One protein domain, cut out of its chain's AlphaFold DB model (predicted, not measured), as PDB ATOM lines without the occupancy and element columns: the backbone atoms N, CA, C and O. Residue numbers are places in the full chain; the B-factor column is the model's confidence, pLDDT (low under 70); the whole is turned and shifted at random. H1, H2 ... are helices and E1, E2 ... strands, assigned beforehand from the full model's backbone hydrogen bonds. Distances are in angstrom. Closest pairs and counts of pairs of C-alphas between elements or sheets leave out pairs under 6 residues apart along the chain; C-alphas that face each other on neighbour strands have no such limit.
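This is residues 11 to 197 of the 350 residues of an uncharacterized protein of SAR202 cluster bacterium AD-802-F09_MRT_200m (UniProt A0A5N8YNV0). A strongly twisted antiparallel sheet of seven strands, folded over by sharp bends in E4 and E6, makes the core, and the short helix H2 packs on it near E2, E5 and E6. H1 lies in the loop between E2 and E3, away from the sheet, while H5, H6 and H7 form a loose tail from which residues 190 to 196 stick out. The 187 printed residues include seven named helices and seven named strands, in the order E1 E2 H1 E3 E4 H2 H3 E5 E6 H4 E7 H5 H6 H7, and the class is mixed, helices and strands. The whole is compact, with a radius of gyration of the C-alphas of 17.2 A and spans of 45 by 44 by 39 A.

In the branched sheet E6, residues 117 to 130, has three neighbours: E1, residues 18 to 20, and E7, residues 159 to 162, on one side and E4, residues 73 to 82, on the other side. E6 bends by 121 degrees at residue 120, and E4 bends by 94 degrees at residue 79. Within hydrogen-bond range are N 19 and O 119 of E1 and E6, 2.8 A, N 78 and O 124 of E4 and E6, 2.7 A, and N 129 and O 160 of E6 and E7, 2.8 A. E3, residues 61 to 67, forms a hairpin with E4, with N 63 and O 77 2.9 A apart. E2, residues 25 to 32, is antiparallel to E3, with N 31 and O 62 2.9 A apart, and to the edge strand E5, residues 110 to 112, with N 27 and O 110 2.8 A apart. H2, residues 84 to 89, is on the sheet at a height of 7.5 A, and the C-alphas of Ile 86 and Phe 110 are its closest to E5, 6.4 A. H3, residues 95 to 99, only grazes the sheet with residues 95 to 98. H1, residues 41 to 50, H4, residues 143 to 148, H5, residues 170 to 180, H6, residues 184 to 187, and H7, residues 191 to 196, are not on it. Every O i to N i+4 pair is within hydrogen-bond range in H1, H2, H3, H4, H5 and H7; H6 is too short for such a pair.

E6 is 25.9 A long, E2 21.0 A, E4 20.7 A, E3 19.3 A, H5 15.2 A and H1 14.2 A. E1 begins at C-alpha 18 (114.169, 254.156, 214.198), E6 ends at C-alpha 130 (119.638, 272.397, 234.972), and H7 ends at C-alpha 196 (93.093, 266.161, 242.334).

The C-alphas farthest apart, those of Asp 88 and Ser 196, are 48.1 A apart. The printed part has no cut, and the link E6 to H4 is long. The mean pLDDT of the printed part is 82.5; residues 34 to 40, 178 to 182, 186 to 189 and 194 to 197 are among those under 70.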
ATOM      1  N   TYR A  11     108.543 244.101 221.940       78.44
ATOM      2  CA  TYR A  11     109.631 243.156 221.688       78.44
ATOM      3  C   TYR A  11     109.967 243.002 220.202       78.44
ATOM      4  O   TYR A  11     111.151 242.911 219.882       78.44
ATOM      5  N   GLY A  12     108.988 243.017 219.292       75.00
ATOM      6  CA  GLY A  12     109.255 242.873 217.858       75.00
ATOM      7  C   GLY A  12     109.889 244.115 217.228       75.00
ATOM      8  O   GLY A  12     110.648 243.999 216.264       75.00
ATOM      9  N   THR A  13     109.675 245.299 217.812       77.44
ATOM     10  CA  THR A  13     110.250 246.562 217.312       77.44
ATOM     11  C   THR A  13     111.430 247.092 218.127       77.44
ATOM     12  O   THR A  13     112.133 247.978 217.640       77.44
ATOM     13  N   ARG A  14     111.724 246.525 219.314       83.06
ATOM     14  CA  ARG A  14     112.768 247.008 220.248       83.06
ATOM     15  C   ARG A  14     114.083 247.375 219.567       83.06
ATOM     16  O   ARG A  14     114.697 248.367 219.928       83.06
ATOM     17  N   PHE A  15     114.543 246.547 218.632       86.88
ATOM     18  CA  PHE A  15     115.883 246.668 218.049       86.88
ATOM     19  C   PHE A  15     115.914 247.385 216.700       86.88
ATOM     20  O   PHE A  15     116.988 247.747 216.226       86.88
ATOM     21  N   SER A  16     114.757 247.553 216.064       83.88
ATOM     22  CA  SER A  16     114.630 248.013 214.679       83.88
ATOM     23  C   SER A  16     113.896 249.342 214.556       83.88
ATOM     24  O   SER A  16     114.020 249.998 213.524       83.88
ATOM     25  N   GLN A  17     113.167 249.765 215.592       82.19
ATOM     26  CA  GLN A  17     112.431 251.020 215.599       82.19
ATOM     27  C   GLN A  17     113.403 252.200 215.452       82.19
ATOM     28  O   GLN A  17     114.239 252.408 216.337       82.19
ATOM     29  N   PRO A  18     113.320 252.989 214.363       81.88
ATOM     30  CA  PRO A  18     114.169 254.156 214.198       81.88
ATOM     31  C   PRO A  18     113.810 255.229 215.225       81.88
ATOM     32  O   PRO A  18     112.633 255.542 215.431       81.88
ATOM     33  N   ILE A  19     114.841 255.804 215.839       85.38
ATOM     34  CA  ILE A  19     114.746 256.925 216.772       85.38
ATOM     35  C   ILE A  19     115.414 258.138 216.136       85.38
ATOM     36  O   ILE A  19     116.562 258.070 215.686       85.38
ATOM     37  N   TYR A  20     114.689 259.253 216.125       84.44
ATOM     38  CA  TYR A  20     115.109 260.504 215.505       84.44
ATOM     39  C   TYR A  20     115.351 261.587 216.554       84.44
ATOM     40  O   TYR A  20     114.708 261.609 217.605       84.44
ATOM     41  N   SER A  21     116.272 262.503 216.261       86.56
ATOM     42  CA  SER A  21     116.507 263.668 217.109       86.56
ATOM     43  C   SER A  21     115.279 264.581 217.099       86.56
ATOM     44  O   SER A  21     114.821 264.964 216.021       86.56
ATOM     45  N   PRO A  22     114.765 265.004 218.262       82.25
ATOM     46  CA  PRO A  22     113.647 265.941 218.332       82.25
ATOM     47  C   PRO A  22     114.083 267.400 218.145       82.25
ATOM     48  O   PRO A  22     113.237 268.278 218.006       82.25
ATOM     49  N   VAL A  23     115.392 267.678 218.181       84.31
ATOM     50  CA  VAL A  23     115.948 269.036 218.218       84.31
ATOM     51  C   VAL A  23     117.167 269.182 217.313       84.31
ATOM     52  O   VAL A  23     117.880 268.216 217.025       84.31
ATOM     53  N   ASN A  24     117.457 270.425 216.933       87.25
ATOM     54  CA  ASN A  24     118.790 270.804 216.478       87.25
ATOM     55  C   ASN A  24     119.721 270.900 217.690       87.25
ATOM     56  O   ASN A  24     119.374 271.513 218.704       87.25
ATOM     57  N   GLY A  25     120.904 270.300 217.601       93.62
ATOM     58  CA  GLY A  25     121.824 270.310 218.725       93.62
ATOM     59  C   GLY A  25     123.114 269.547 218.494       93.62
ATOM     60  O   GLY A  25     123.563 269.307 217.369       93.62
ATOM     61  N   VAL A  26     123.741 269.183 219.606       96.12
ATOM     62  CA  VAL A  26     124.990 268.426 219.620       96.12
ATOM     63  C   VAL A  26     124.926 267.300 220.645       96.12
ATOM     64  O   VAL A  26     124.653 267.529 221.822       96.12
ATOM     65  N   VAL A  27     125.198 266.076 220.199       97.00
ATOM     66  CA  VAL A  27     125.454 264.937 221.081       97.00
ATOM     67  C   VAL A  27     126.818 265.150 221.727       97.00
ATOM     68  O   VAL A  27     127.825 265.273 221.023       97.00
ATOM     69  N   LEU A  28     126.846 265.214 223.057       95.25
ATOM     70  CA  LEU A  28     128.073 265.468 223.826       95.25
ATOM     71  C   LEU A  28     128.439 264.337 224.781       95.25
ATOM     72  O   LEU A  28     129.604 264.244 225.165       95.25
ATOM     73  N   TYR A  29     127.475 263.483 225.126       94.62
ATOM     74  CA  TYR A  29     127.694 262.323 225.978       94.62
ATOM     75  C   TYR A  29     126.953 261.113 225.417       94.62
ATOM     76  O   TYR A  29     125.815 261.229 224.954       94.62
ATOM     77  N   VAL A  30     127.601 259.956 225.511       93.56
ATOM     78  CA  VAL A  30     126.983 258.636 225.369       93.56
ATOM     79  C   VAL A  30     127.379 257.809 226.583       93.56
ATOM     80  O   VAL A  30     128.514 257.926 227.052       93.56
ATOM     81  N   THR A  31     126.465 257.013 227.121       89.44
ATOM     82  CA  THR A  31     126.727 256.186 228.304       89.44
ATOM     83  C   THR A  31     126.200 254.787 228.105       89.44
ATOM     84  O   THR A  31     125.157 254.593 227.481       89.44
ATOM     85  N   ASP A  32     126.877 253.820 228.707       85.25
ATOM     86  CA  ASP A  32     126.275 252.519 228.925       85.25
ATOM     87  C   ASP A  32     125.194 252.594 230.013       85.25
ATOM     88  O   ASP A  32     125.224 253.434 230.919       85.25
ATOM     89  N   ARG A  33     124.225 251.681 229.938       72.19
ATOM     90  CA  ARG A  33     123.222 251.498 230.993       72.19
ATOM     91  C   ARG A  33     123.664 250.488 232.066       72.19
ATOM     92  O   ARG A  33     122.950 250.260 233.039       72.19
ATOM     93  N   SER A  34     124.872 249.929 231.935       50.69
ATOM     94  CA  SER A  34     125.390 248.744 232.649       50.69
ATOM     95  C   SER A  34     125.557 248.869 234.183       50.69
ATOM     96  O   SER A  34     126.069 247.960 234.833       50.69
ATOM     97  N   GLY A  35     125.133 249.976 234.803       45.03
ATOM     98  CA  GLY A  35     125.428 250.289 236.207       45.03
ATOM     99  C   GLY A  35     124.312 250.047 237.234       45.03
ATOM    100  O   GLY A  35     124.559 250.262 238.423       45.03
ATOM    101  N   GLY A  36     123.100 249.668 236.816       48.44
ATOM    102  CA  GLY A  36     121.937 249.495 237.702       48.44
ATOM    103  C   GLY A  36     121.631 248.034 238.045       48.44
ATOM    104  O   GLY A  36     121.875 247.138 237.239       48.44
ATOM    105  N   SER A  37     121.054 247.784 239.226       41.06
ATOM    106  CA  SER A  37     120.334 246.528 239.480       41.06
ATOM    107  C   SER A  37     119.198 246.434 238.460       41.06
ATOM    108  O   SER A  37     118.357 247.327 238.429       41.06
ATOM    109  N   GLY A  38     119.235 245.421 237.597       53.16
ATOM    110  CA  GLY A  38     118.239 245.210 236.544       53.16
ATOM    111  C   GLY A  38     118.644 245.629 235.126       53.16
ATOM    112  O   GLY A  38     117.831 245.576 234.209       53.16
ATOM    113  N   ALA A  39     119.912 245.999 234.894       57.75
ATOM    114  CA  ALA A  39     120.402 246.358 233.553       57.75
ATOM    115  C   ALA A  39     120.209 245.250 232.490       57.75
ATOM    116  O   ALA A  39     120.144 245.558 231.303       57.75
ATOM    117  N   ASN A  40     120.071 243.988 232.917       67.69
ATOM    118  CA  ASN A  40     119.850 242.829 232.046       67.69
ATOM    119  C   ASN A  40     118.427 242.255 232.141       67.69
ATOM    120  O   ASN A  40     118.134 241.265 231.472       67.69
ATOM    121  N   ASP A  41     117.536 242.848 232.942       72.44
ATOM    122  CA  ASP A  41     116.186 242.303 233.153       72.44
ATOM    123  C   ASP A  41     115.382 242.317 231.851       72.44
ATOM    124  O   ASP A  41     114.607 241.403 231.578       72.44
ATOM    125  N   TRP A  42     115.628 243.309 230.989       77.56
ATOM    126  CA  TRP A  42     115.000 243.384 229.673       77.56
ATOM    127  C   TRP A  42     115.427 242.235 228.748       77.56
ATOM    128  O   TRP A  42     114.621 241.801 227.930       77.56
ATOM    129  N   THR A  43     116.664 241.738 228.869       80.56
ATOM    130  CA  THR A  43     117.164 240.606 228.075       80.56
ATOM    131  C   THR A  43     116.422 239.338 228.462       80.56
ATOM    132  O   THR A  43     115.885 238.655 227.595       80.56
ATOM    133  N   VAL A  44     116.315 239.083 229.770       81.69
ATOM    134  CA  VAL A  44     115.555 237.948 230.308       81.69
ATOM    135  C   VAL A  44     114.089 238.042 229.884       81.69
ATOM    136  O   VAL A  44     113.524 237.070 229.391       81.69
ATOM    137  N   ALA A  45     113.480 239.223 230.011       79.38
ATOM    138  CA  ALA A  45     112.089 239.437 229.633       79.38
ATOM    139  C   ALA A  45     111.852 239.252 228.120       79.38
ATOM    140  O   ALA A  45     110.843 238.670 227.724       79.38
ATOM    141  N   TYR A  46     112.791 239.690 227.272       82.81
ATOM    142  CA  TYR A  46     112.744 239.463 225.824       82.81
ATOM    143  C   TYR A  46     112.836 237.972 225.479       82.81
ATOM    144  O   TYR A  46     112.021 237.476 224.699       82.81
ATOM    145  N   GLU A  47     113.786 237.252 226.077       86.38
ATOM    146  CA  GLU A  47     113.963 235.813 225.859       86.38
ATOM    147  C   GLU A  47     112.728 235.026 226.290       86.38
ATOM    148  O   GLU A  47     112.250 234.167 225.552       86.38
ATOM    149  N   GLN A  48     112.152 235.366 227.443       81.69
ATOM    150  CA  GLN A  48     110.931 234.736 227.942       81.69
ATOM    151  C   GLN A  48     109.715 235.024 227.056       81.69
ATOM    152  O   GLN A  48     108.911 234.128 226.814       81.69
ATOM    153  N   ALA A  49     109.569 236.258 226.567       79.44
ATOM    154  CA  ALA A  49     108.409 236.653 225.777       79.44
ATOM    155  C   ALA A  49     108.464 236.171 224.321       79.44
ATOM    156  O   ALA A  49     107.422 235.939 223.715       79.44
ATOM    157  N   THR A  50     109.664 236.049 223.746       80.88
ATOM    158  CA  THR A  50     109.839 235.761 222.311       80.88
ATOM    159  C   THR A  50     110.439 234.387 222.023       80.88
ATOM    160  O   THR A  50     110.348 233.909 220.895       80.88
ATOM    161  N   GLY A  51     111.081 233.755 223.009       86.25
ATOM    162  CA  GLY A  51     111.891 232.551 222.815       86.25
ATOM    163  C   GLY A  51     113.185 232.787 222.023       86.25
ATOM    164  O   GLY A  51     113.883 231.826 221.701       86.25
ATOM    165  N   ALA A  52     113.508 234.039 221.683       87.19
ATOM    166  CA  ALA A  52     114.698 234.416 220.932       87.19
ATOM    167  C   ALA A  52     115.723 235.111 221.836       87.19
ATOM    168  O   ALA A  52     115.369 235.765 222.809       87.19
ATOM    169  N   THR A  53     117.001 235.036 221.472       88.12
ATOM    170  CA  THR A  53     118.067 235.818 222.115       88.12
ATOM    171  C   THR A  53     118.157 237.216 221.495       88.12
ATOM    172  O   THR A  53     117.989 237.329 220.272       88.12
ATOM    173  N   PRO A  54     118.446 238.284 222.266       85.94
ATOM    174  CA  PRO A  54     118.666 239.608 221.693       85.94
ATOM    175  C   PRO A  54     119.818 239.619 220.676       85.94
ATOM    176  O   PRO A  54     120.747 238.814 220.790       85.94
ATOM    177  N   PRO A  55     119.810 240.545 219.701       87.50
ATOM    178  CA  PRO A  55     120.937 240.731 218.798       87.50
ATOM    179  C   PRO A  55     122.228 241.043 219.567       87.50
ATOM    180  O   PRO A  55     122.263 241.948 220.401       87.50
ATOM    181  N   ASN A  56     123.306 240.318 219.259       86.25
ATOM    182  CA  ASN A  56     124.603 240.467 219.936       86.25
ATOM    183  C   ASN A  56     125.250 241.849 219.735       86.25
ATOM    184  O   ASN A  56     126.168 242.216 220.463       86.25
ATOM    185  N   ASP A  57     124.824 242.582 218.710       84.69
ATOM    186  CA  ASP A  57     125.303 243.915 218.358       84.69
ATOM    187  C   ASP A  57     124.415 245.042 218.909       84.69
ATOM    188  O   ASP A  57     124.682 246.217 218.646       84.69
ATOM    189  N   TYR A  58     123.375 244.711 219.683       86.81
ATOM    190  CA  TYR A  58     122.549 245.700 220.357       86.81
ATOM    191  C   TYR A  58     123.223 246.182 221.648       86.81
ATOM    192  O   TYR A  58     123.490 245.413 222.568       86.81
ATOM    193  N   LEU A  59     123.500 247.483 221.702       86.19
ATOM    194  CA  LEU A  59     124.352 248.086 222.726       86.19
ATOM    195  C   LEU A  59     123.608 248.593 223.977       86.19
ATOM    196  O   LEU A  59     124.220 248.688 225.037       86.19
ATOM    197  N   ASP A  60     122.316 248.916 223.859       86.19
ATOM    198  CA  ASP A  60     121.470 249.521 224.908       86.19
ATOM    199  C   ASP A  60     122.112 250.736 225.613       86.19
ATOM    200  O   ASP A  60     122.331 250.764 226.827       86.19
ATOM    201  N   TRP A  61     122.467 251.753 224.829       90.06
ATOM    202  CA  TRP A  61     123.096 252.986 225.301       90.06
ATOM    203  C   TRP A  61     122.095 254.113 225.501       90.06
ATOM    204  O   TRP A  61     121.029 254.154 224.881       90.06
ATOM    205  N   ASP A  62     122.514 255.084 226.310       90.31
ATOM    206  CA  ASP A  62     121.868 256.383 226.373       90.31
ATOM    207  C   ASP A  62     122.709 257.432 225.644       90.31
ATOM    208  O   ASP A  62     123.944 257.415 225.683       90.31
ATOM    209  N   ILE A  63     122.034 258.391 225.018       93.38
ATOM    210  CA  ILE A  63     122.652 259.524 224.324       93.38
ATOM    211  C   ILE A  63     122.102 260.838 224.876       93.38
ATOM    212  O   ILE A  63     120.908 260.947 225.161       93.38
ATOM    213  N   TYR A  64     122.967 261.844 225.012       94.19
ATOM    214  CA  TYR A  64     122.609 263.158 225.547       94.19
ATOM    215  C   TYR A  64     122.879 264.243 224.508       94.19
ATOM    216  O   TYR A  64     124.031 264.512 224.145       94.19
ATOM    217  N   ILE A  65     121.803 264.884 224.061       94.50
ATOM    218  CA  ILE A  65     121.824 265.990 223.109       94.50
ATOM    219  C   ILE A  65     121.669 267.295 223.885       94.50
ATOM    220  O   ILE A  65     120.723 267.454 224.661       94.50
ATOM    221  N   ARG A  66     122.580 268.241 223.651       94.62
ATOM    222  CA  ARG A  66     122.404 269.638 224.055       94.62
ATOM    223  C   ARG A  66     121.712 270.390 222.918       94.62
ATOM    224  O   ARG A  66     122.332 270.505 221.854       94.62
ATOM    225  N   PRO A  67     120.481 270.892 223.102       92.31
ATOM    226  CA  PRO A  67     119.814 271.703 222.091       92.31
ATOM    227  C   PRO A  67     120.561 273.019 221.849       92.31
ATOM    228  O   PRO A  67     121.145 273.587 222.775       92.31
ATOM    229  N   ASP A  68     120.508 273.525 220.618       90.06
ATOM    230  CA  ASP A  68     121.119 274.816 220.265       90.06
ATOM    231  C   ASP A  68     120.429 275.993 220.964       90.06
ATOM    232  O   ASP A  68     121.094 276.862 221.531       90.06
ATOM    233  N   ASP A  69     119.097 275.973 220.987       86.81
ATOM    234  CA  ASP A  69     118.269 277.069 221.502       86.81
ATOM    235  C   ASP A  69     117.986 276.958 223.014       86.81
ATOM    236  O   ASP A  69     117.321 277.814 223.598       86.81
ATOM    237  N   ALA A  70     118.504 275.914 223.677       86.94
ATOM    238  CA  ALA A  70     118.308 275.662 225.106       86.94
ATOM    239  C   ALA A  70     119.578 275.077 225.764       86.94
ATOM    240  O   ALA A  70     119.626 273.896 226.111       86.94
ATOM    241  N   PRO A  71     120.631 275.889 225.976       82.62
ATOM    242  CA  PRO A  71     121.959 275.397 226.365       82.62
ATOM    243  C   PRO A  71     122.052 274.821 227.787       82.62
ATOM    244  O   PRO A  71     123.042 274.167 228.109       82.62
ATOM    245  N   ASN A  72     121.058 275.062 228.647       88.44
ATOM    246  CA  ASN A  72     120.951 274.489 229.994       88.44
ATOM    247  C   ASN A  72     119.968 273.306 230.066       88.44
ATOM    248  O   ASN A  72     119.541 272.929 231.161       88.44
ATOM    249  N   VAL A  73     119.581 272.761 228.914       91.06
ATOM    250  CA  VAL A  73     118.688 271.614 228.785       91.06
ATOM    251  C   VAL A  73     119.451 270.437 228.187       91.06
ATOM    252  O   VAL A  73     120.280 270.608 227.295       91.06
ATOM    253  N   TRP A  74     119.141 269.240 228.667       93.12
ATOM    254  CA  TRP A  74     119.575 267.982 228.080       93.12
ATOM    255  C   TRP A  74     118.372 267.192 227.602       93.12
ATOM    256  O   TRP A  74     117.414 266.999 228.349       93.12
ATOM    257  N   VAL A  75     118.456 266.705 226.368       91.31
ATOM    258  CA  VAL A  75     117.564 265.674 225.842       91.31
ATOM    259  C   VAL A  75     118.309 264.349 225.936       91.31
ATOM    260  O   VAL A  75     119.304 264.142 225.239       91.31
ATOM    261  N   ARG A  76     117.857 263.469 226.827       91.25
ATOM    262  CA  ARG A  76     118.382 262.113 226.982       91.25
ATOM    263  C   ARG A  76     117.461 261.151 226.254       91.25
ATOM    264  O   ARG A  76     116.294 261.058 226.623       91.25
ATOM    265  N   HIS A  77     117.998 260.411 225.294       88.88
ATOM    266  CA  HIS A  77     117.342 259.210 224.787       88.88
ATOM    267  C   HIS A  77     117.982 257.985 225.433       88.88
ATOM    268  O   HIS A  77     119.205 257.927 225.563       88.88
ATOM    269  N   MET A  78     117.154 257.036 225.845       86.75
ATOM    270  CA  MET A  78     117.513 255.813 226.547       86.75
ATOM    271  C   MET A  78     117.147 254.590 225.708       86.75
ATOM    272  O   MET A  78     116.210 254.637 224.906       86.75
ATOM    273  N   HIS A  79     117.879 253.495 225.920       85.44
ATOM    274  CA  HIS A  79     117.681 252.221 225.221       85.44
ATOM    275  C   HIS A  79     117.846 252.325 223.702       85.44
ATOM    276  O   HIS A  79     116.917 252.029 222.944       85.44
ATOM    277  N   LEU A  80     119.016 252.790 223.255       87.75
ATOM    278  CA  LEU A  80     119.353 252.886 221.839       87.75
ATOM    279  C   LEU A  80     120.525 251.982 221.482       87.75
ATOM    280  O   LEU A  80     121.494 251.844 222.221       87.75
ATOM    281  N   ASN A  81     120.486 251.484 220.257       91.88
ATOM    282  CA  ASN A  81     121.653 251.158 219.465       91.88
ATOM    283  C   ASN A  81     121.989 252.371 218.576       91.88
ATOM    284  O   ASN A  81     121.297 252.598 217.574       91.88
ATOM    285  N   PRO A  82     122.982 253.207 218.938       93.56
ATOM    286  CA  PRO A  82     123.268 254.433 218.200       93.56
ATOM    287  C   PRO A  82     123.797 254.149 216.794       93.56
ATOM    288  O   PRO A  82     124.474 253.146 216.554       93.56
ATOM    289  N   ILE A  83     123.570 255.078 215.864       94.88
ATOM    290  CA  ILE A  83     124.206 254.994 214.541       94.88
ATOM    291  C   ILE A  83     125.737 255.008 214.668       94.88
ATOM    292  O   ILE A  83     126.296 255.645 215.565       94.88
ATOM    293  N   SER A  84     126.430 254.369 213.721       93.69
ATOM    294  CA  SER A  84     127.896 254.217 213.750       93.69
ATOM    295  C   SER A  84     128.640 255.538 213.944       93.69
ATOM    296  O   SER A  84     129.589 255.600 214.712       93.69
ATOM    297  N   LYS A  85     128.173 256.630 213.330       93.38
ATOM    298  CA  LYS A  85     128.805 257.951 213.479       93.38
ATOM    299  C   LYS A  85     128.801 258.467 214.921       93.38
ATOM    300  O   LYS A  85     129.778 259.085 215.332       93.38
ATOM    301  N   ILE A  86     127.725 258.230 215.673       94.25
ATOM    302  CA  ILE A  86     127.640 258.610 217.090       94.25
ATOM    303  C   ILE A  86     128.460 257.627 217.923       94.25
ATOM    304  O   ILE A  86     129.285 258.053 218.726       94.25
ATOM    305  N   ARG A  87     128.273 256.323 217.684       91.62
ATOM    306  CA  ARG A  87     128.961 255.241 218.398       91.62
ATOM    307  C   ARG A  87     130.486 255.355 218.317       91.62
ATOM    308  O   ARG A  87     131.166 255.198 219.323       91.62
ATOM    309  N   ASP A  88     131.004 255.633 217.127       90.50
ATOM    310  CA  ASP A  88     132.440 255.636 216.841       90.50
ATOM    311  C   ASP A  88     133.055 257.036 217.042       90.50
ATOM    312  O   ASP A  88     134.260 257.166 217.248       90.50
ATOM    313  N   GLY A  89     132.237 258.094 216.973       89.50
ATOM    314  CA  GLY A  89     132.680 259.489 217.050       89.50
ATOM    315  C   GLY A  89     132.655 260.103 218.451       89.50
ATOM    316  O   GLY A  89     133.307 261.124 218.671       89.50
ATOM    317  N   ILE A  90     131.917 259.510 219.396       91.94
ATOM    318  CA  ILE A  90     131.763 260.026 220.760       91.94
ATOM    319  C   ILE A  90     132.303 259.009 221.757       91.94
ATOM    320  O   ILE A  90     131.823 257.883 221.844       91.94
ATOM    321  N   SER A  91     133.301 259.418 222.542       88.31
ATOM    322  CA  SER A  91     133.821 258.583 223.622       88.31
ATOM    323  C   SER A  91     132.757 258.361 224.694       88.31
ATOM    324  O   SER A  91     132.063 259.294 225.101       88.31
ATOM    325  N   MET A  92     132.666 257.122 225.168       89.06
ATOM    326  CA  MET A  92     131.737 256.748 226.224       89.06
ATOM    327  C   MET A  92     132.095 257.444 227.535       89.06
ATOM    328  O   MET A  92     133.215 257.322 228.032       89.06
ATOM    329  N   ALA A  93     131.127 258.163 228.091       89.00
ATOM    330  CA  ALA A  93     131.222 258.758 229.410       89.00
ATOM    331  C   ALA A  93     130.818 257.729 230.467       89.00
ATOM    332  O   ALA A  93     129.859 256.976 230.289       89.00
ATOM    333  N   SER A  94     131.517 257.711 231.603       86.69
ATOM    334  CA  SER A  94     131.110 256.844 232.702       86.69
ATOM    335  C   SER A  94     129.871 257.404 233.397       86.69
ATOM    336  O   SER A  94     129.872 258.544 233.871       86.69
ATOM    337  N   SER A  95     128.863 256.558 233.614       81.81
ATOM    338  CA  SER A  95     127.723 256.884 234.484       81.81
ATOM    339  C   SER A  95     128.166 257.355 235.881       81.81
ATOM    340  O   SER A  95     127.540 258.231 236.479       81.81
ATOM    341  N   ARG A  96     129.302 256.856 236.399       84.75
ATOM    342  CA  ARG A  96     129.875 257.319 237.678       84.75
ATOM    343  C   ARG A  96     130.456 258.727 237.604       84.75
ATOM    344  O   ARG A  96     130.377 259.458 238.587       84.75
ATOM    345  N   GLU A  97     131.049 259.107 236.479       88.12
ATOM    346  CA  GLU A  97     131.591 260.454 236.275       88.12
ATOM    347  C   GLU A  97     130.471 261.475 236.098       88.12
ATOM    348  O   GLU A  97     130.564 262.574 236.644       88.12
ATOM    349  N   LEU A  98     129.380 261.093 235.427       88.81
ATOM    350  CA  LEU A  98     128.165 261.904 235.370       88.81
ATOM    351  C   LEU A  98     127.565 262.118 236.763       88.81
ATOM    352  O   LEU A  98     127.334 263.257 237.161       88.81
ATOM    353  N   MET A  99     127.416 261.056 237.568       88.06
ATOM    354  CA  MET A  99     126.963 261.185 238.965       88.06
ATOM    355  C   MET A  99     127.874 262.097 239.799       88.06
ATOM    356  O   MET A  99     127.410 262.810 240.688       88.06
ATOM    357  N   ARG A 100     129.184 262.099 239.526       89.50
ATOM    358  CA  ARG A 100     130.156 262.974 240.200       89.50
ATOM    359  C   ARG A 100     130.227 264.386 239.620       89.50
ATOM    360  O   ARG A 100     130.924 265.208 240.206       89.50
ATOM    361  N   ALA A 101     129.510 264.671 238.531       90.00
ATOM    362  CA  ALA A 101     129.590 265.913 237.766       90.00
ATOM    363  C   ALA A 101     131.005 266.227 237.232       90.00
ATOM    364  O   ALA A 101     131.389 267.389 237.119       90.00
ATOM    365  N   THR A 102     131.791 265.191 236.918       92.12
ATOM    366  CA  THR A 102     133.180 265.314 236.433       92.12
ATOM    367  C   THR A 102     133.369 264.852 234.991       92.12
ATOM    368  O   THR A 102     134.482 264.936 234.478       92.12
ATOM    369  N   ALA A 103     132.323 264.336 234.339       92.00
ATOM    370  CA  ALA A 103     132.427 263.872 232.961       92.00
ATOM    371  C   ALA A 103     132.700 265.042 232.008       92.00
ATOM    372  O   ALA A 103     131.965 266.035 231.979       92.00
ATOM    373  N   LEU A 104     133.737 264.897 231.190       91.25
ATOM    374  CA  LEU A 104     134.058 265.873 230.160       91.25
ATOM    375  C   LEU A 104     133.167 265.643 228.933       91.25
ATOM    376  O   LEU A 104     132.996 264.492 228.527       91.25
ATOM    377  N   PRO A 105     132.595 266.702 228.335       91.75
ATOM    378  CA  PRO A 105     131.871 266.560 227.081       91.75
ATOM    379  C   PRO A 105     132.835 266.159 225.962       91.75
ATOM    380  O   PRO A 105     134.023 266.495 225.994       91.75
ATOM    381  N   ALA A 106     132.313 265.498 224.933       90.75
ATOM    382  CA  ALA A 106     133.079 265.232 223.724       90.75
ATOM    383  C   ALA A 106     133.641 266.533 223.123       90.75
ATOM    384  O   ALA A 106     132.909 267.507 222.944       90.75
ATOM    385  N   ALA A 107     134.932 266.538 222.773       86.31
ATOM    386  CA  ALA A 107     135.629 267.746 222.320       86.31
ATOM    387  C   ALA A 107     135.035 268.346 221.033       86.31
ATOM    388  O   ALA A 107     134.947 269.565 220.905       86.31
ATOM    389  N   GLN A 108     134.625 267.495 220.088       86.69
ATOM    390  CA  GLN A 108     133.993 267.918 218.835       86.69
ATOM    391  C   GLN A 108     132.465 267.730 218.851       86.69
ATOM    392  O   GLN A 108     131.754 268.483 218.187       86.69
ATOM    393  N   GLY A 109     131.959 266.765 219.633       91.88
ATOM    394  CA  GLY A 109     130.550 266.366 219.628       91.88
ATOM    395  C   GLY A 109     130.072 265.832 218.269       91.88
ATOM    396  O   GLY A 109     130.821 265.797 217.292       91.88
ATOM    397  N   PHE A 110     128.806 265.419 218.193       96.31
ATOM    398  CA  PHE A 110     128.158 265.037 216.933       96.31
ATOM    399  C   PHE A 110     126.927 265.913 216.706       96.31
ATOM    400  O   PHE A 110     126.007 265.927 217.522       96.31
ATOM    401  N   ARG A 111     126.927 266.694 215.623       96.31
ATOM    402  CA  ARG A 111     125.825 267.610 215.299       96.31
ATOM    403  C   ARG A 111     124.644 266.834 214.737       96.31
ATOM    404  O   ARG A 111     124.824 266.023 213.836       96.31
ATOM    405  N   VAL A 112     123.459 267.150 215.241       91.88
ATOM    406  CA  VAL A 112     122.185 266.597 214.776       91.88
ATOM    407  C   VAL A 112     121.224 267.731 214.468       91.88
ATOM    408  O   VAL A 112     121.261 268.789 215.105       91.88
ATOM    409  N   LYS A 113     120.367 267.506 213.482       88.38
ATOM    410  CA  LYS A 113     119.177 268.303 213.216       88.38
ATOM    411  C   LYS A 113     117.942 267.573 213.722       88.38
ATOM    412  O   LYS A 113     117.954 266.350 213.848       88.38
ATOM    413  N   ALA A 114     116.873 268.317 213.980       81.56
ATOM    414  CA  ALA A 114     115.569 267.708 214.205       81.56
ATOM    415  C   ALA A 114     115.208 266.815 213.000       81.56
ATOM    416  O   ALA A 114     115.379 267.230 211.853       81.56
ATOM    417  N   GLY A 115     114.774 265.582 213.268       78.00
ATOM    418  CA  GLY A 115     114.492 264.561 212.257       78.00
ATOM    419  C   GLY A 115     115.694 263.713 211.819       78.00
ATOM    420  O   GLY A 115     115.505 262.744 211.086       78.00
ATOM    421  N   ASP A 116     116.924 264.000 212.267       84.38
ATOM    422  CA  ASP A 116     118.070 263.128 211.968       84.38
ATOM    423  C   ASP A 116     117.941 261.791 212.712       84.38
ATOM    424  O   ASP A 116     117.654 261.764 213.908       84.38
ATOM    425  N   LEU A 117     118.209 260.674 212.026       87.38
ATOM    426  CA  LEU A 117     118.277 259.349 212.652       87.38
ATOM    427  C   LEU A 117     119.471 259.291 213.615       87.38
ATOM    428  O   LEU A 117     120.614 259.491 213.199       87.38
ATOM    429  N   ILE A 118     119.218 258.968 214.884       93.44
ATOM    430  CA  ILE A 118     120.251 258.896 215.933       93.44
ATOM    431  C   ILE A 118     120.511 257.467 216.422       93.44
ATOM    432  O   ILE A 118     121.596 257.177 216.928       93.44
ATOM    433  N   GLY A 119     119.574 256.545 216.204       91.50
ATOM    434  CA  GLY A 119     119.748 255.133 216.527       91.50
ATOM    435  C   GLY A 119     118.489 254.317 216.283       91.50
ATOM    436  O   GLY A 119     117.514 254.824 215.731       91.50
ATOM    437  N   HIS A 120     118.524 253.064 216.721       88.88
ATOM    438  CA  HIS A 120     117.365 252.171 216.750       88.88
ATOM    439  C   HIS A 120     117.153 251.673 218.173       88.88
ATOM    440  O   HIS A 120     118.135 251.448 218.876       88.88
ATOM    441  N   GLY A 121     115.919 251.530 218.634       86.69
ATOM    442  CA  GLY A 121     115.692 251.265 220.050       86.69
ATOM    443  C   GLY A 121     114.261 251.516 220.492       86.69
ATOM    444  O   GLY A 121     113.390 251.812 219.683       86.69
ATOM    445  N   LEU A 122     114.042 251.510 221.805       77.75
ATOM    446  CA  LEU A 122     112.785 252.013 222.369       77.75
ATOM    447  C   LEU A 122     112.718 253.540 222.344       77.75
ATOM    448  O   LEU A 122     111.640 254.107 222.202       77.75
ATOM    449  N   GLY A 123     113.871 254.198 222.505       68.88
ATOM    450  CA  GLY A 123     113.955 255.654 222.492       68.88
ATOM    451  C   GLY A 123     113.198 256.328 223.635       68.88
ATOM    452  O   GLY A 123     112.644 257.407 223.427       68.88
ATOM    453  N   GLU A 124     113.192 255.727 224.832       79.75
ATOM    454  CA  GLU A 124     112.675 256.376 226.042       79.75
ATOM    455  C   GLU A 124     113.351 257.737 226.224       79.75
ATOM    456  O   GLU A 124     114.576 257.845 226.164       79.75
ATOM    457  N   ILE A 125     112.571 258.793 226.438       80.75
ATOM    458  CA  ILE A 125     113.087 260.159 226.415       80.75
ATOM    459  C   ILE A 125     112.892 260.859 227.753       80.75
ATOM    460  O   ILE A 125     111.839 260.777 228.379       80.75
ATOM    461  N   SER A 126     113.915 261.590 228.184       84.12
ATOM    462  CA  SER A 126     113.835 262.497 229.324       84.12
ATOM    463  C   SER A 126     114.430 263.840 228.947       84.12
ATOM    464  O   SER A 126     115.508 263.907 228.353       84.12
ATOM    465  N   ILE A 127     113.736 264.913 229.318       87.62
ATOM    466  CA  ILE A 127     114.255 266.270 229.200       87.62
ATOM    467  C   ILE A 127     114.478 266.829 230.585       87.62
ATOM    468  O   ILE A 127     113.547 266.923 231.390       87.62
ATOM    469  N   THR A 128     115.710 267.247 230.837       89.38
ATOM    470  CA  THR A 128     116.102 267.863 232.096       89.38
ATOM    471  C   THR A 128     116.687 269.239 231.849       89.38
ATOM    472  O   THR A 128     117.588 269.427 231.037       89.38
ATOM    473  N   ARG A 129     116.180 270.229 232.579       90.06
ATOM    474  CA  ARG A 129     116.756 271.568 232.640       90.06
ATOM    475  C   ARG A 129     117.548 271.700 233.927       90.06
ATOM    476  O   ARG A 129     117.009 271.500 235.014       90.06
ATOM    477  N   HIS A 130     118.809 272.093 233.814       90.62
ATOM    478  CA  HIS A 130     119.638 272.397 234.972       90.62
ATOM    479  C   HIS A 130     119.302 273.800 235.491       90.62
ATOM    480  O   HIS A 130     119.319 274.788 234.748       90.62
ATOM    481  N   LEU A 131     118.975 273.874 236.782       90.75
ATOM    482  CA  LEU A 131     118.676 275.115 237.505       90.75
ATOM    483  C   LEU A 131     119.875 275.593 238.340       90.75
ATOM    484  O   LEU A 131     119.920 276.741 238.771       90.75
ATOM    485  N   SER A 132     120.833 274.702 238.595       88.56
ATOM    486  CA  SER A 132     122.085 274.958 239.315       88.56
ATOM    487  C   SER A 132     123.079 273.830 239.024       88.56
ATOM    488  O   SER A 132     122.659 272.785 238.534       88.56
ATOM    489  N   GLY A 133     124.345 273.997 239.409       86.88
ATOM    490  CA  GLY A 133     125.366 272.953 239.290       86.88
ATOM    491  C   GLY A 133     126.333 273.201 238.138       86.88
ATOM    492  O   GLY A 133     126.491 274.338 237.694       86.88
ATOM    493  N   THR A 134     127.012 272.149 237.688       88.00
ATOM    494  CA  THR A 134     128.024 272.231 236.624       88.00
ATOM    495  C   THR A 134     127.408 272.163 235.229       88.00
ATOM    496  O   THR A 134     128.069 272.518 234.254       88.00
ATOM    497  N   GLY A 135     126.151 271.718 235.123       88.75
ATOM    498  CA  GLY A 135     125.474 271.499 233.846       88.75
ATOM    499  C   GLY A 135     125.883 270.197 233.151       88.75
ATOM    500  O   GLY A 135     125.448 269.960 232.026       88.75
ATOM    501  N   VAL A 136     126.691 269.349 233.799       92.25
ATOM    502  CA  VAL A 136     126.948 267.971 233.356       92.25
ATOM    503  C   VAL A 136     125.662 267.157 233.558       92.25
ATOM    504  O   VAL A 136     125.094 267.217 234.650       92.25
ATOM    505  N   PRO A 137     125.177 266.402 232.553       90.75
ATOM    506  CA  PRO A 137     123.948 265.638 232.710       90.75
ATOM    507  C   PRO A 137     124.098 264.597 233.821       90.75
ATOM    508  O   PRO A 137     125.168 264.023 234.016       90.75
ATOM    509  N   THR A 138     123.016 264.339 234.550       86.00
ATOM    510  CA  THR A 138     123.022 263.416 235.689       86.00
ATOM    511  C   THR A 138     122.069 262.243 235.454       86.00
ATOM    512  O   THR A 138     120.921 262.452 235.051       86.00
ATOM    513  N   PRO A 139     122.497 260.991 235.711       78.81
ATOM    514  CA  PRO A 139     121.609 259.836 235.631       78.81
ATOM    515  C   PRO A 139     120.705 259.710 236.874       78.81
ATOM    516  O   PRO A 139     119.766 258.916 236.857       78.81
ATOM    517  N   CYS A 140     120.954 260.494 237.933       81.50
ATOM    518  CA  CYS A 140     120.208 260.496 239.197       81.50
ATOM    519  C   CYS A 140     118.827 261.164 239.054       81.50
ATOM    520  O   CYS A 140     118.610 262.286 239.515       81.50
ATOM    521  N   ASN A 141     117.896 260.473 238.396       75.12
ATOM    522  CA  ASN A 141     116.560 260.999 238.110       75.12
ATOM    523  C   ASN A 141     115.531 260.658 239.200       75.12
ATOM    524  O   ASN A 141     114.678 261.498 239.490       75.12
ATOM    525  N   SER A 142     115.654 259.505 239.861       74.19
ATOM    526  CA  SER A 142     114.727 259.057 240.908       74.19
ATOM    527  C   SER A 142     115.121 259.497 242.322       74.19
ATOM    528  O   SER A 142     116.270 259.889 242.557       74.19
ATOM    529  N   SER A 143     114.177 259.447 243.272       74.75
ATOM    530  CA  SER A 143     114.454 259.717 244.695       74.75
ATOM    531  C   SER A 143     115.471 258.720 245.236       74.75
ATOM    532  O   SER A 143     116.479 259.135 245.796       74.75
ATOM    533  N   PHE A 144     115.295 257.427 244.954       78.12
ATOM    534  CA  PHE A 144     116.197 256.375 245.402       78.12
ATOM    535  C   PHE A 144     117.629 256.604 244.914       78.12
ATOM    536  O   PHE A 144     118.575 256.522 245.702       78.12
ATOM    537  N   ALA A 145     117.818 256.924 243.629       77.62
ATOM    538  CA  ALA A 145     119.146 257.204 243.095       77.62
ATOM    539  C   ALA A 145     119.763 258.447 243.751       77.62
ATOM    540  O   ALA A 145     120.952 258.439 244.081       77.62
ATOM    541  N   ARG A 146     118.968 259.499 243.977       80.06
ATOM    542  CA  ARG A 146     119.425 260.713 244.664       80.06
ATOM    543  C   ARG A 146     119.747 260.461 246.130       80.06
ATOM    544  O   ARG A 146     120.737 261.007 246.590       80.06
ATOM    545  N   ASP A 147     119.002 259.619 246.832       83.81
ATOM    546  CA  ASP A 147     119.244 259.283 248.238       83.81
ATOM    547  C   ASP A 147     120.479 258.392 248.380       83.81
ATOM    548  O   ASP A 147     121.409 258.700 249.132       83.81
ATOM    549  N   LYS A 148     120.552 257.324 247.578       82.88
ATOM    550  CA  LYS A 148     121.691 256.398 247.543       82.88
ATOM    551  C   LYS A 148     122.995 257.113 247.200       82.88
ATOM    552  O   LYS A 148     124.044 256.801 247.765       82.88
ATOM    553  N   TRP A 149     122.935 258.079 246.287       84.12
ATOM    554  CA  TRP A 149     124.090 258.847 245.830       84.12
ATOM    555  C   TRP A 149     124.046 260.304 246.290       84.12
ATOM    556  O   TRP A 149     124.658 261.162 245.655       84.12
ATOM    557  N   ALA A 150     123.412 260.583 247.436       83.69
ATOM    558  CA  ALA A 150     123.168 261.944 247.926       83.69
ATOM    559  C   ALA A 150     124.435 262.771 248.102       83.69
ATOM    560  O   ALA A 150     124.374 263.993 248.089       83.69
ATOM    561  N   ASN A 151     125.597 262.131 248.257       86.62
ATOM    562  CA  ASN A 151     126.885 262.805 248.399       86.62
ATOM    563  C   ASN A 151     127.577 263.129 247.068       86.62
ATOM    564  O   ASN A 151     128.509 263.935 247.062       86.62
ATOM    565  N   ALA A 152     127.134 262.542 245.957       89.25
ATOM    566  CA  ALA A 152     127.709 262.779 244.643       89.25
ATOM    567  C   ALA A 152     127.236 264.145 244.094       89.25
ATOM    568  O   ALA A 152     126.029 264.389 244.055       89.25
ATOM    569  N   PRO A 153     128.146 265.049 243.674       90.12
ATOM    570  CA  PRO A 153     127.778 266.400 243.245       90.12
ATOM    571  C   PRO A 153     126.704 266.456 242.152       90.12
ATOM    572  O   PRO A 153     125.763 267.231 242.283       90.12
ATOM    573  N   GLY A 154     126.783 265.587 241.140       87.69
ATOM    574  CA  GLY A 154     125.807 265.519 240.048       87.69
ATOM    575  C   GLY A 154     124.416 265.068 240.495       87.69
ATOM    576  O   GLY A 154     123.419 265.420 239.873       87.69
ATOM    577  N   CYS A 155     124.312 264.330 241.602       88.69
ATOM    578  CA  CYS A 155     123.029 263.900 242.171       88.69
ATOM    579  C   CYS A 155     122.437 264.940 243.143       88.69
ATOM    580  O   CYS A 155     121.265 264.841 243.499       88.69
ATOM    581  N   LYS A 156     123.215 265.969 243.524       89.19
ATOM    582  CA  LYS A 156     122.756 267.138 244.300       89.19
ATOM    583  C   LYS A 156     122.245 268.286 243.427       89.19
ATOM    584  O   LYS A 156     121.690 269.249 243.961       89.19
ATOM    585  N   GLU A 157     122.473 268.239 242.116       88.25
ATOM    586  CA  GLU A 157     122.074 269.325 241.223       88.25
ATOM    587  C   GLU A 157     120.555 269.498 241.194       88.25
ATOM    588  O   GLU A 157     119.788 268.537 241.077       88.25
ATOM    589  N   LYS A 158     120.105 270.753 241.288       88.69
ATOM    590  CA  LYS A 158     118.693 271.086 241.095       88.69
ATOM    591  C   LYS A 158     118.381 271.058 239.605       88.69
ATOM    592  O   LYS A 158     118.882 271.895 238.853       88.69
ATOM    593  N   ILE A 159     117.522 270.124 239.218       87.25
ATOM    594  CA  ILE A 159     117.014 269.967 237.856       87.25
ATOM    595  C   ILE A 159     115.487 270.048 237.855       87.25
ATOM    596  O   ILE A 159     114.847 269.697 238.848       87.25
ATOM    597  N   SER A 160     114.908 270.481 236.742       86.44
ATOM    598  CA  SER A 160     113.479 270.330 236.451       86.44
ATOM    599  C   SER A 160     113.283 269.415 235.249       86.44
ATOM    600  O   SER A 160     114.042 269.486 234.283       86.44
ATOM    601  N   HIS A 161     112.268 268.554 235.308       83.25
ATOM    602  CA  HIS A 161     111.858 267.733 234.171       83.25
ATOM    603  C   HIS A 161     110.862 268.502 233.304       83.25
ATOM    604  O   HIS A 161     109.975 269.169 233.837       83.25
ATOM    605  N   HIS A 162     111.025 268.398 231.990       79.56
ATOM    606  CA  HIS A 162     110.223 269.105 230.992       79.56
ATOM    607  C   HIS A 162     109.593 268.134 230.000       79.56
ATOM    608  O   HIS A 162     110.076 267.014 229.816       79.56
ATOM    609  N   SER A 163     108.516 268.580 229.354       76.00
ATOM    610  CA  SER A 163     107.850 267.802 228.314       76.00
ATOM    611  C   SER A 163     108.596 267.877 226.987       76.00
ATOM    612  O   SER A 163     109.062 268.945 226.593       76.00
ATOM    613  N   ILE A 164     108.665 266.759 226.256       74.81
ATOM    614  CA  ILE A 164     109.240 266.717 224.898       74.81
ATOM    615  C   ILE A 164     108.569 267.695 223.939       74.81
ATOM    616  O   ILE A 164     109.230 268.298 223.093       74.81
ATOM    617  N   PHE A 165     107.281 267.948 224.149       74.62
ATOM    618  CA  PHE A 165     106.506 268.880 223.343       74.62
ATOM    619  C   PHE A 165     106.890 270.352 223.559       74.62
ATOM    620  O   PHE A 165     106.490 271.185 222.752       74.62
ATOM    621  N   GLU A 166     107.670 270.683 224.599       74.56
ATOM    622  CA  GLU A 166     108.221 272.034 224.797       74.56
ATOM    623  C   GLU A 166     109.381 272.343 223.839       74.56
ATOM    624  O   GLU A 166     109.636 273.511 223.559       74.56
ATOM    625  N   LEU A 167     110.094 271.319 223.354       75.00
ATOM    626  CA  LEU A 167     111.259 271.485 222.473       75.00
ATOM    627  C   LEU A 167     111.000 271.057 221.025       75.00
ATOM    628  O   LEU A 167     111.782 271.393 220.138       75.00
ATOM    629  N   MET A 168     109.936 270.293 220.790       74.00
ATOM    630  CA  MET A 168     109.567 269.802 219.468       74.00
ATOM    631  C   MET A 168     109.104 270.955 218.566       74.00
ATOM    632  O   MET A 168     108.246 271.749 218.963       74.00
ATOM    633  N   THR A 169     109.643 271.036 217.344       72.56
ATOM    634  CA  THR A 169     109.185 272.025 216.353       72.56
ATOM    635  C   THR A 169     107.759 271.721 215.894       72.56
ATOM    636  O   THR A 169     107.246 270.618 216.104       72.56
ATOM    637  N   GLU A 170     107.089 272.690 215.265       77.25
ATOM    638  CA  GLU A 170     105.720 272.461 214.797       77.25
ATOM    639  C   GLU A 170     105.625 271.453 213.664       77.25
ATOM    640  O   GLU A 170     104.640 270.725 213.574       77.25
ATOM    641  N   GLU A 171     106.654 271.378 212.829       74.31
ATOM    642  CA  GLU A 171     106.743 270.410 211.745       74.31
ATOM    643  C   GLU A 171     106.809 268.991 212.312       74.31
ATOM    644  O   GLU A 171     106.021 268.139 211.916       74.31
ATOM    645  N   VAL A 172     107.665 268.762 213.316       69.44
ATOM    646  CA  VAL A 172     107.761 267.454 213.979       69.44
ATOM    647  C   VAL A 172     106.464 267.141 214.725       69.44
ATOM    648  O   VAL A 172     105.947 266.036 214.617       69.44
ATOM    649  N   PHE A 173     105.870 268.106 215.437       76.19
ATOM    650  CA  PHE A 173     104.601 267.865 216.130       76.19
ATOM    651  C   PHE A 173     103.436 267.587 215.166       76.19
ATOM    652  O   PHE A 173     102.525 266.826 215.500       76.19
ATOM    653  N   ALA A 174     103.453 268.171 213.964       76.44
ATOM    654  CA  ALA A 174     102.454 267.898 212.939       76.44
ATOM    655  C   ALA A 174     102.451 266.418 212.529       76.44
ATOM    656  O   ALA A 174     101.367 265.851 212.407       76.44
ATOM    657  N   GLU A 175     103.620 265.781 212.427       70.56
ATOM    658  CA  GLU A 175     103.721 264.343 212.145       70.56
ATOM    659  C   GLU A 175     103.064 263.501 213.254       70.56
ATOM    660  O   GLU A 175     102.283 262.595 212.972       70.56
ATOM    661  N   TYR A 176     103.289 263.842 214.530       67.12
ATOM    662  CA  TYR A 176     102.646 263.148 215.659       67.12
ATOM    663  C   TYR A 176     101.124 263.306 215.632       67.12
ATOM    664  O   TYR A 176     100.386 262.336 215.836       67.12
ATOM    665  N   ARG A 177     100.646 264.523 215.350       71.75
ATOM    666  CA  ARG A 177      99.217 264.817 215.213       71.75
ATOM    667  C   ARG A 177      98.580 264.012 214.080       71.75
ATOM    668  O   ARG A 177      97.455 263.550 214.240       71.75
ATOM    669  N   GLU A 178      99.271 263.827 212.960       69.94
ATOM    670  CA  GLU A 178      98.779 263.018 211.837       69.94
ATOM    671  C   GLU A 178      98.747 261.521 212.171       69.94
ATOM    672  O   GLU A 178      97.746 260.859 211.900       69.94
ATOM    673  N   LEU A 179      99.796 261.006 212.819       64.06
ATOM    674  CA  LEU A 179      99.928 259.582 213.144       64.06
ATOM    675  C   LEU A 179      98.990 259.107 214.259       64.06
ATOM    676  O   LEU A 179      98.612 257.939 214.284       64.06
ATOM    677  N   SER A 180      98.633 259.985 215.199       60.78
ATOM    678  CA  SER A 180      97.916 259.577 216.418       60.78
ATOM    679  C   SER A 180      96.752 260.465 216.829       60.78
ATOM    680  O   SER A 180      96.124 260.208 217.850       60.78
ATOM    681  N   ARG A 181      96.410 261.478 216.020       67.81
ATOM    682  CA  ARG A 181      95.314 262.429 216.290       67.81
ATOM    683  C   ARG A 181      95.418 263.116 217.656       67.81
ATOM    684  O   ARG A 181      94.402 263.485 218.237       67.81
ATOM    685  N   VAL A 182      96.642 263.321 218.133       68.81
ATOM    686  CA  VAL A 182      96.927 263.966 219.420       68.81
ATOM    687  C   VAL A 182      97.082 265.481 219.296       68.81
ATOM    688  O   VAL A 182      97.506 266.022 218.270       68.81
ATOM    689  N   SER A 183      96.770 266.182 220.379       75.62
ATOM    690  CA  SER A 183      96.972 267.613 220.576       75.62
ATOM    691  C   SER A 183      98.005 267.866 221.678       75.62
ATOM    692  O   SER A 183      98.234 267.019 222.534       75.62
ATOM    693  N   ARG A 184      98.629 269.056 221.717       73.75
ATOM    694  CA  ARG A 184      99.560 269.393 222.815       73.75
ATOM    695  C   ARG A 184      98.885 269.350 224.186       73.75
ATOM    696  O   ARG A 184      99.557 269.070 225.172       73.75
ATOM    697  N   ALA A 185      97.586 269.645 224.240       75.44
ATOM    698  CA  ALA A 185      96.823 269.643 225.480       75.44
ATOM    699  C   ALA A 185      96.729 268.238 226.091       75.44
ATOM    700  O   ALA A 185      96.739 268.125 227.312       75.44
ATOM    701  N   ASP A 186      96.757 267.187 225.266       69.56
ATOM    702  CA  ASP A 186      96.681 265.787 225.707       69.56
ATOM    703  C   ASP A 186      97.890 265.390 226.579       69.56
ATOM    704  O   ASP A 186      97.836 264.437 227.354       69.56
ATOM    705  N   PHE A 187      98.985 266.154 226.488       68.12
ATOM    706  CA  PHE A 187     100.233 265.924 227.222       68.12
ATOM    707  C   PHE A 187     100.444 266.888 228.396       68.12
ATOM    708  O   PHE A 187     101.462 266.815 229.095       68.12
ATOM    709  N   ILE A 188      99.515 267.820 228.615       69.81
ATOM    710  CA  ILE A 188      99.597 268.809 229.689       69.81
ATOM    711  C   ILE A 188      98.737 268.333 230.855       69.81
ATOM    712  O   ILE A 188      97.529 268.196 230.735       69.81
ATOM    713  N   ILE A 189      99.367 268.151 232.016       65.12
ATOM    714  CA  ILE A 189      98.647 267.989 233.283       65.12
ATOM    715  C   ILE A 189      98.446 269.380 233.870       65.12
ATOM    716  O   ILE A 189      99.420 270.053 234.231       65.12
ATOM    717  N   THR A 190      97.200 269.826 233.975       70.12
ATOM    718  CA  THR A 190      96.881 271.110 234.601       70.12
ATOM    719  C   THR A 190      97.216 271.096 236.094       70.12
ATOM    720  O   THR A 190      97.324 270.052 236.739       70.12
ATOM    721  N   ALA A 191      97.375 272.283 236.690       72.38
ATOM    722  CA  ALA A 191      97.609 272.393 238.131       72.38
ATOM    723  C   ALA A 191      96.462 271.782 238.954       72.38
ATOM    724  O   ALA A 191      96.730 271.187 239.996       72.38
ATOM    725  N   THR A 192      95.225 271.909 238.462       75.50
ATOM    726  CA  THR A 192      94.029 271.323 239.071       75.50
ATOM    727  C   THR A 192      94.071 269.802 238.994       75.50
ATOM    728  O   THR A 192      93.995 269.172 240.043       75.50
ATOM    729  N   GLU A 193      94.297 269.220 237.810       70.44
ATOM    730  CA  GLU A 193      94.427 267.761 237.648       70.44
ATOM    731  C   GLU A 193      95.548 267.205 238.525       70.44
ATOM    732  O   GLU A 193      95.319 266.284 239.291       70.44
ATOM    733  N   ARG A 194      96.729 267.836 238.535       66.62
ATOM    734  CA  ARG A 194      97.848 267.440 239.411       66.62
ATOM    735  C   ARG A 194      97.505 267.502 240.906       66.62
ATOM    736  O   ARG A 194      98.164 266.852 241.709       66.62
ATOM    737  N   SER A 195      96.559 268.353 241.299       68.25
ATOM    738  CA  SER A 195      96.139 268.502 242.698       68.25
ATOM    739  C   SER A 195      95.004 267.558 243.099       68.25
ATOM    740  O   SER A 195      94.857 267.280 244.286       68.25
ATOM    741  N   SER A 196      94.210 267.090 242.131       69.31
ATOM    742  CA  SER A 196      93.093 266.161 242.334       69.31
ATOM    743  C   SER A 196      93.468 264.705 242.077       69.31
ATOM    744  O   SER A 196      92.843 263.813 242.639       69.31
ATOM    745  N   ASP A 197      94.460 264.477 241.221       62.47
ATOM    746  CA  ASP A 197      94.995 263.173 240.861       62.47
ATOM    747  C   ASP A 197      96.221 262.871 241.727       62.47
ATOM    748  O   ASP A 197      97.220 263.602 241.722       62.47
TER     749      ASP A 197